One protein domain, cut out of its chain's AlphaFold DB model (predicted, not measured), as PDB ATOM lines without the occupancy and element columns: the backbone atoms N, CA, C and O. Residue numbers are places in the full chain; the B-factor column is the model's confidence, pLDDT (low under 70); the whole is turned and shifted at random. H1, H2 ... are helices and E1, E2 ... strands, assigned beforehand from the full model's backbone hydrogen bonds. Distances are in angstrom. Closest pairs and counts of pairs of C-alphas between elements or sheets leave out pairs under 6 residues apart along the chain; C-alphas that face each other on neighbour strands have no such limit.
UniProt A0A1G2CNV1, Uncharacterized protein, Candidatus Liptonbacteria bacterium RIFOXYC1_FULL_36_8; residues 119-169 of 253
ATOM      1  N   TYR A 119     -36.370 -41.149 -20.725       92.62
ATOM      2  CA  TYR A 119     -36.676 -39.983 -19.912       92.62
ATOM      3  C   TYR A 119     -37.165 -38.795 -20.736       92.62
ATOM      4  O   TYR A 119     -36.795 -38.615 -21.900       92.62
ATOM      5  N   ALA A 120     -37.955 -37.947 -20.082       92.38
ATOM      6  CA  ALA A 120     -38.286 -36.601 -20.526       92.38
ATOM      7  C   ALA A 120     -37.757 -35.586 -19.510       92.38
ATOM      8  O   ALA A 120     -37.928 -35.759 -18.299       92.38
ATOM      9  N   LYS A 121     -37.141 -34.503 -19.992       90.00
ATOM     10  CA  LYS A 121     -36.781 -33.355 -19.152       90.00
ATOM     11  C   LYS A 121     -37.953 -32.378 -19.134       90.00
ATOM     12  O   LYS A 121     -38.178 -31.667 -20.108       90.00
ATOM     13  N   THR A 122     -38.703 -32.373 -18.040       88.50
ATOM     14  CA  THR A 122     -39.867 -31.499 -17.833       88.50
ATOM     15  C   THR A 122     -39.514 -30.327 -16.908       88.50
ATOM     16  O   THR A 122     -38.483 -30.387 -16.230       88.50
ATOM     17  N   PRO A 123     -40.347 -29.272 -16.819       84.19
ATOM     18  CA  PRO A 123     -40.144 -28.186 -15.854       84.19
ATOM     19  C   PRO A 123     -40.120 -28.665 -14.392       84.19
ATOM     20  O   PRO A 123     -39.422 -28.090 -13.563       84.19
ATOM     21  N   GLU A 124     -40.847 -29.747 -14.089       80.50
ATOM     22  CA  GLU A 124     -40.912 -30.376 -12.761       80.50
ATOM     23  C   GLU A 124     -39.665 -31.244 -12.469       80.50
ATOM     24  O   GLU A 124     -39.348 -31.531 -11.316       80.50
ATOM     25  N   GLY A 125     -38.905 -31.623 -13.504       84.12
ATOM     26  CA  GLY A 125     -37.713 -32.466 -13.410       84.12
ATOM     27  C   GLY A 125     -37.693 -33.607 -14.427       84.12
ATOM     28  O   GLY A 125     -38.372 -33.567 -15.458       84.12
ATOM     29  N   TYR A 126     -36.886 -34.630 -14.148       88.38
ATOM     30  CA  TYR A 126     -36.803 -35.829 -14.977       88.38
ATOM     31  C   TYR A 126     -37.984 -36.762 -14.704       88.38
ATOM     32  O   TYR A 126     -38.243 -37.124 -13.558       88.38
ATOM     33  N   ARG A 127     -38.685 -37.167 -15.765       88.62
ATOM     34  CA  ARG A 127     -39.706 -38.220 -15.721       88.62
ATOM     35  C   ARG A 127     -39.211 -39.419 -16.507       88.62
ATOM     36  O   ARG A 127     -38.752 -39.241 -17.631       88.62
ATOM     37  N   PHE A 128     -39.308 -40.604 -15.915       90.56
ATOM     38  CA  PHE A 128     -38.830 -41.854 -16.499       90.56
ATOM     39  C   PHE A 128     -39.991 -42.718 -16.990       90.56
ATOM     40  O   PHE A 128     -41.080 -42.683 -16.419       90.56
ATOM     41  N   PHE A 129     -39.738 -43.483 -18.046       90.12
ATOM     42  CA  PHE A 129     -40.705 -44.326 -18.736       90.12
ATOM     43  C   PHE A 129     -40.044 -45.635 -19.176       90.12
ATOM     44  O   PHE A 129     -38.849 -45.660 -19.476       90.12
ATOM     45  N   ASP A 130     -40.850 -46.690 -19.286       87.62
ATOM     46  CA  ASP A 130     -40.406 -48.041 -19.669       87.62
ATOM     47  C   ASP A 130     -40.518 -48.308 -21.180       87.62
ATOM     48  O   ASP A 130     -40.341 -49.434 -21.635       87.62
ATOM     49  N   SER A 131     -40.855 -47.290 -21.983       87.50
ATOM     50  CA  SER A 131     -40.920 -47.409 -23.445       87.50
ATOM     51  C   SER A 131     -40.560 -46.097 -24.155       87.50
ATOM     52  O   SER A 131     -40.719 -45.017 -23.574       87.50
ATOM     53  N   PRO A 132     -40.069 -46.163 -25.410       90.12
ATOM     54  CA  PRO A 132     -39.835 -44.977 -26.224       90.12
ATOM     55  C   PRO A 132     -41.164 -44.334 -26.639       90.12
ATOM     56  O   PRO A 132     -42.184 -45.008 -26.773       90.12
ATOM     57  N   GLY A 133     -41.150 -43.029 -26.907       92.44
ATOM     58  CA  GLY A 133     -42.350 -42.306 -27.322       92.44
ATOM     59  C   GLY A 133     -42.306 -40.834 -26.941       92.44
ATOM     60  O   GLY A 133     -41.276 -40.177 -27.104       92.44
ATOM     61  N   TYR A 134     -43.427 -40.333 -26.428       93.38
ATOM     62  CA  TYR A 134     -43.604 -38.945 -26.006       93.38
ATOM     63  C   TYR A 134     -44.189 -38.886 -24.594       93.38
ATOM     64  O   TYR A 134     -44.993 -39.737 -24.218       93.38
ATOM     65  N   ASP A 135     -43.814 -37.866 -23.821       89.69
ATOM     66  CA  ASP A 135     -44.447 -37.589 -22.530       89.69
ATOM     67  C   ASP A 135     -45.938 -37.251 -22.751       89.69
ATOM     68  O   ASP A 135     -46.232 -36.282 -23.457       89.69
ATOM     69  N   PRO A 136     -46.887 -37.974 -22.129       90.00
ATOM     70  CA  PRO A 136     -48.319 -37.736 -22.320       90.00
ATOM     71  C   PRO A 136     -48.809 -36.370 -21.809       90.00
ATOM     72  O   PRO A 136     -49.861 -35.909 -22.239       90.00
ATOM     73  N   LYS A 137     -48.080 -35.717 -20.894       89.88
ATOM     74  CA  LYS A 137     -48.440 -34.408 -20.319       89.88
ATOM     75  C   LYS A 137     -47.882 -33.247 -21.140       89.88
ATOM     76  O   LYS A 137     -48.576 -32.258 -21.337       89.88
ATOM     77  N   TYR A 138     -46.630 -33.355 -21.586       89.38
ATOM     78  CA  TYR A 138     -45.906 -32.243 -22.220       89.38
ATOM     79  C   TYR A 138     -45.608 -32.450 -23.711       89.38
ATOM     80  O   TYR A 138     -45.090 -31.541 -24.351       89.38
ATOM     81  N   GLY A 139     -45.880 -33.632 -24.272       90.62
ATOM     82  CA  GLY A 139     -45.587 -33.955 -25.672       90.62
ATOM     83  C   GLY A 139     -44.091 -34.003 -26.008       90.62
ATOM     84  O   GLY A 139     -43.721 -33.964 -27.176       90.62
ATOM     85  N   ILE A 140     -43.215 -34.064 -25.002       92.38
ATOM     86  CA  ILE A 140     -41.759 -34.052 -25.189       92.38
ATOM     87  C   ILE A 140     -41.297 -35.440 -25.634       92.38
ATOM     88  O   ILE A 140     -41.653 -36.436 -25.007       92.38
ATOM     89  N   GLN A 141     -40.475 -35.505 -26.682       94.06
ATOM     90  CA  GLN A 141     -39.907 -36.767 -27.155       94.06
ATOM     91  C   GLN A 141     -38.981 -37.381 -26.101       94.06
ATOM     92  O   GLN A 141     -38.058 -36.729 -25.602       94.06
ATOM     93  N   LEU A 142     -39.223 -38.652 -25.789       94.25
ATOM     94  CA  LEU A 142     -38.451 -39.399 -24.810       94.25
ATOM     95  C   LEU A 142     -37.077 -39.771 -25.374       94.25
ATOM     96  O   LEU A 142     -36.957 -40.227 -26.513       94.25
ATOM     97  N   LYS A 143     -36.037 -39.599 -24.556       93.19
ATOM     98  CA  LYS A 143     -34.653 -39.958 -24.888       93.19
ATOM     99  C   LYS A 143     -34.202 -41.157 -24.053       93.19
ATOM    100  O   LYS A 143     -34.651 -41.280 -22.915       93.19
ATOM    101  N   PRO A 144     -33.335 -42.039 -24.576       92.88
ATOM    102  CA  PRO A 144     -32.764 -43.119 -23.776       92.88
ATOM    103  C   PRO A 144     -31.978 -42.545 -22.591       92.88
ATOM    104  O   PRO A 144     -31.307 -41.520 -22.726       92.88
ATOM    105  N   VAL A 145     -32.089 -43.179 -21.426       92.25
ATOM    106  CA  VAL A 145     -31.416 -42.732 -20.197       92.25
ATOM    107  C   VAL A 145     -29.900 -42.918 -20.307       92.25
ATOM    108  O   VAL A 145     -29.426 -43.995 -20.641       92.25
ATOM    109  N   GLY A 146     -29.137 -41.866 -20.006       91.38
ATOM    110  CA  GLY A 146     -27.677 -41.916 -19.874       91.38
ATOM    111  C   GLY A 146     -27.233 -41.969 -18.410       91.38
ATOM    112  O   GLY A 146     -28.013 -41.671 -17.500       91.38
ATOM    113  N   GLN A 147     -25.972 -42.339 -18.161       87.69
ATOM    114  CA  GLN A 147     -25.427 -42.455 -16.797       87.69
ATOM    115  C   GLN A 147     -25.453 -41.114 -16.053       87.69
ATOM    116  O   GLN A 147     -25.710 -41.059 -14.850       87.69
ATOM    117  N   GLU A 148     -25.207 -40.024 -16.771       87.75
ATOM    118  CA  GLU A 148     -25.262 -38.653 -16.279       87.75
ATOM    119  C   GLU A 148     -26.655 -38.271 -15.768       87.75
ATOM    120  O   GLU A 148     -26.764 -37.653 -14.710       87.75
ATOM    121  N   VAL A 149     -27.716 -38.712 -16.450       88.19
ATOM    122  CA  VAL A 149     -29.104 -38.421 -16.063       88.19
ATOM    123  C   VAL A 149     -29.475 -39.159 -14.781       88.19
ATOM    124  O   VAL A 149     -30.106 -38.575 -13.901       88.19
ATOM    125  N   VAL A 150     -29.047 -40.420 -14.640       87.00
ATOM    126  CA  VAL A 150     -29.264 -41.200 -13.410       87.00
ATOM    127  C   VAL A 150     -28.547 -40.546 -12.231       87.00
ATOM    128  O   VAL A 150     -29.171 -40.289 -11.204       87.00
ATOM    129  N   LYS A 151     -27.269 -40.177 -12.399       87.38
ATOM    130  CA  LYS A 151     -26.499 -39.478 -11.358       87.38
ATOM    131  C   LYS A 151     -27.146 -38.155 -10.952       87.38
ATOM    132  O   LYS A 151     -27.228 -37.851  -9.764       87.38
ATOM    133  N   GLU A 152     -27.608 -37.358 -11.914       87.69
ATOM    134  CA  GLU A 152     -28.272 -36.083 -11.627       87.69
ATOM    135  C   GLU A 152     -29.601 -36.291 -10.879       87.69
ATOM    136  O   GLU A 152     -29.876 -35.589  -9.902       87.69
ATOM    137  N   ALA A 153     -30.398 -37.282 -11.287       85.69
ATOM    138  CA  ALA A 153     -31.662 -37.617 -10.637       85.69
ATOM    139  C   ALA A 153     -31.462 -38.100  -9.190       85.69
ATOM    140  O   ALA A 153     -32.133 -37.599  -8.284       85.69
ATOM    141  N   GLU A 154     -30.505 -38.999  -8.948       85.19
ATOM    142  CA  GLU A 154     -30.162 -39.474  -7.602       85.19
ATOM    143  C   GLU A 154     -29.642 -38.345  -6.708       85.19
ATOM    144  O   GLU A 154     -30.047 -38.221  -5.550       85.19
ATOM    145  N   ASN A 155     -28.767 -37.483  -7.234       86.19
ATOM    146  CA  ASN A 155     -28.231 -36.355  -6.477       86.19
ATOM    147  C   ASN A 155     -29.334 -35.374  -6.074       86.19
ATOM    148  O   ASN A 155     -29.338 -34.893  -4.942       86.19
ATOM    149  N   ARG A 156     -30.307 -35.115  -6.955       82.00
ATOM    150  CA  ARG A 156     -31.466 -34.272  -6.635       82.00
ATOM    151  C   ARG A 156     -32.353 -34.908  -5.560       82.00
ATOM    152  O   ARG A 156     -32.815 -34.197  -4.666       82.00
ATOM    153  N   GLN A 157     -32.570 -36.223  -5.602       79.19
ATOM    154  CA  GLN A 157     -33.307 -36.934  -4.550       79.19
ATOM    155  C   GLN A 157     -32.587 -36.838  -3.201       79.19
ATOM    156  O   GLN A 157     -33.204 -36.450  -2.209       79.19
ATOM    157  N   LYS A 158     -31.272 -37.085  -3.178       80.44
ATOM    158  CA  LYS A 158     -30.440 -36.943  -1.974       80.44
ATOM    159  C   LYS A 158     -30.462 -35.513  -1.439       80.44
ATOM    160  O   LYS A 158     -30.678 -35.325  -0.253       80.44
ATOM    161  N   GLN A 159     -30.327 -34.497  -2.291       78.06
ATOM    162  CA  GLN A 159     -30.411 -33.091  -1.871       78.06
ATOM    163  C   GLN A 159     -31.781 -32.727  -1.300       78.06
ATOM    164  O   GLN A 159     -31.854 -31.979  -0.328       78.06
ATOM    165  N   THR A 160     -32.863 -33.262  -1.869       74.56
ATOM    166  CA  THR A 160     -34.221 -33.039  -1.356       74.56
ATOM    167  C   THR A 160     -34.383 -33.674   0.025       74.56
ATOM    168  O   THR A 160     -34.881 -33.021   0.937       74.56
ATOM    169  N   GLN A 161     -33.896 -34.905   0.208       73.06
ATOM    170  CA  GLN A 161     -33.913 -35.592   1.501       73.06
ATOM    171  C   GLN A 161     -33.031 -34.896   2.539       73.06
ATOM    172  O   GLN A 161     -33.489 -34.666   3.649       73.06
ATOM    173  N   VAL A 162     -31.813 -34.487   2.177       75.19
ATOM    174  CA  VAL A 162     -30.901 -33.750   3.067       75.19
ATOM    175  C   VAL A 162     -31.480 -32.386   3.430       75.19
ATOM    176  O   VAL A 162     -31.402 -31.979   4.579       75.19
ATOM    177  N   SER A 163     -32.120 -31.685   2.492       68.69
ATOM    178  CA  SER A 163     -32.781 -30.408   2.788       68.69
ATOM    179  C   SER A 163     -33.964 -30.594   3.738       68.69
ATOM    180  O   SER A 163     -34.164 -29.771   4.626       68.69
ATOM    181  N   GLN A 164     -34.726 -31.681   3.593       66.12
ATOM    182  CA  GLN A 164     -35.791 -32.032   4.534       66.12
ATOM    183  C   GLN A 164     -35.224 -32.448   5.896       66.12
ATOM    184  O   GLN A 164     -35.734 -32.007   6.918       66.12
ATOM    185  N   GLN A 165     -34.148 -33.234   5.930       65.69
ATOM    186  CA  GLN A 165     -33.524 -33.700   7.165       65.69
ATOM    187  C   GLN A 165     -32.829 -32.565   7.927       65.69
ATOM    188  O   GLN A 165     -33.048 -32.437   9.123       65.69
ATOM    189  N   ASN A 166     -32.094 -31.677   7.257       65.44
ATOM    190  CA  ASN A 166     -31.487 -30.502   7.888       65.44
ATOM    191  C   ASN A 166     -32.555 -29.533   8.414       65.44
ATOM    192  O   ASN A 166     -32.407 -28.978   9.497       65.44
ATOM    193  N   GLN A 167     -33.671 -29.367   7.694       62.16
ATOM    194  CA  GLN A 167     -34.810 -28.596   8.204       62.16
ATOM    195  C   GLN A 167     -35.441 -29.226   9.453       62.16
ATOM    196  O   GLN A 167     -35.992 -28.502  10.283       62.16
ATOM    197  N   VAL A 168     -35.358 -30.550   9.593       60.88
ATOM    198  CA  VAL A 168     -35.789 -31.282  10.788       60.88
ATOM    199  C   VAL A 168     -34.740 -31.159  11.909       60.88
ATOM    200  O   VAL A 168     -35.095 -30.911  13.055       60.88
ATOM    201  N   GLU A 169     -33.444 -31.239  11.615       58.94
ATOM    202  CA  GLU A 169     -32.379 -31.117  12.624       58.94
ATOM    203  C   GLU A 169     -32.231 -29.692  13.185       58.94
ATOM    204  O   GLU A 169     -31.924 -29.523  14.364       58.94
TER     205      GLU A 169
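AT A GLANCE: This is residues 119 to 169 of the 253 residues of an uncharacterized protein of Candidatus Liptonbacteria bacterium RIFOXYC1_FULL_36_8 (UniProt A0A1G2CNV1). A small head, made of the hairpin of E1 and E2 and a long looped stretch, residues 130 to 146, has one long helix, H1, leading away from it. The first part of H1 passes near the hairpin, and its residues 157 to 169 stick out as a free arm that makes much of the length. The printed part has 51 residues, with two named strands and then one named helix in the order E1, E2, H1; the two-stranded sheet is antiparallel, and the class is mixed, helices and strands. The whole is loose, with a radius of gyration of the C-alphas of 13.5 A, and elongated, spanning 43 by 23 by 15 A.

IN THESE COORDINATES: E1 is residues 119 to 122, beginning with C-alpha 119 at (-36.676, -39.983, -19.912). E2 is residues 125 to 129. H1 is residues 147 to 169, 32.3 A from first to last C-alpha, from (-25.427, -42.455, -16.797) to (-32.379, -31.117, 12.624).

HOW THE PARTS SIT: E1 and E2 form a hairpin with a tight link, antiparallel at 150 degrees between their directions. N 120 and O 127 are within hydrogen-bond range at 2.9 A, as are N 127 and O 120 at 3.0 A. E2 and H1 have 1 pair of C-alphas within 8 A, those of Tyr 126 and Ala 153, 7.0 A apart. E1 and H1 are apart. In H1 every O i to N i+4 pair is within hydrogen-bond range.

THE WHOLE: The two C-alphas farthest apart, those of Gly 133 and Glu 169, are 42.7 A apart. Without residues 157 to 169, which stand free, the body spans 26 by 19 by 12 A. The printed part has no cut, and the link from E2 to H1, 17 residues, is long. The mean pLDDT of the printed part is 84.2, with residues 163 to 169 under 70.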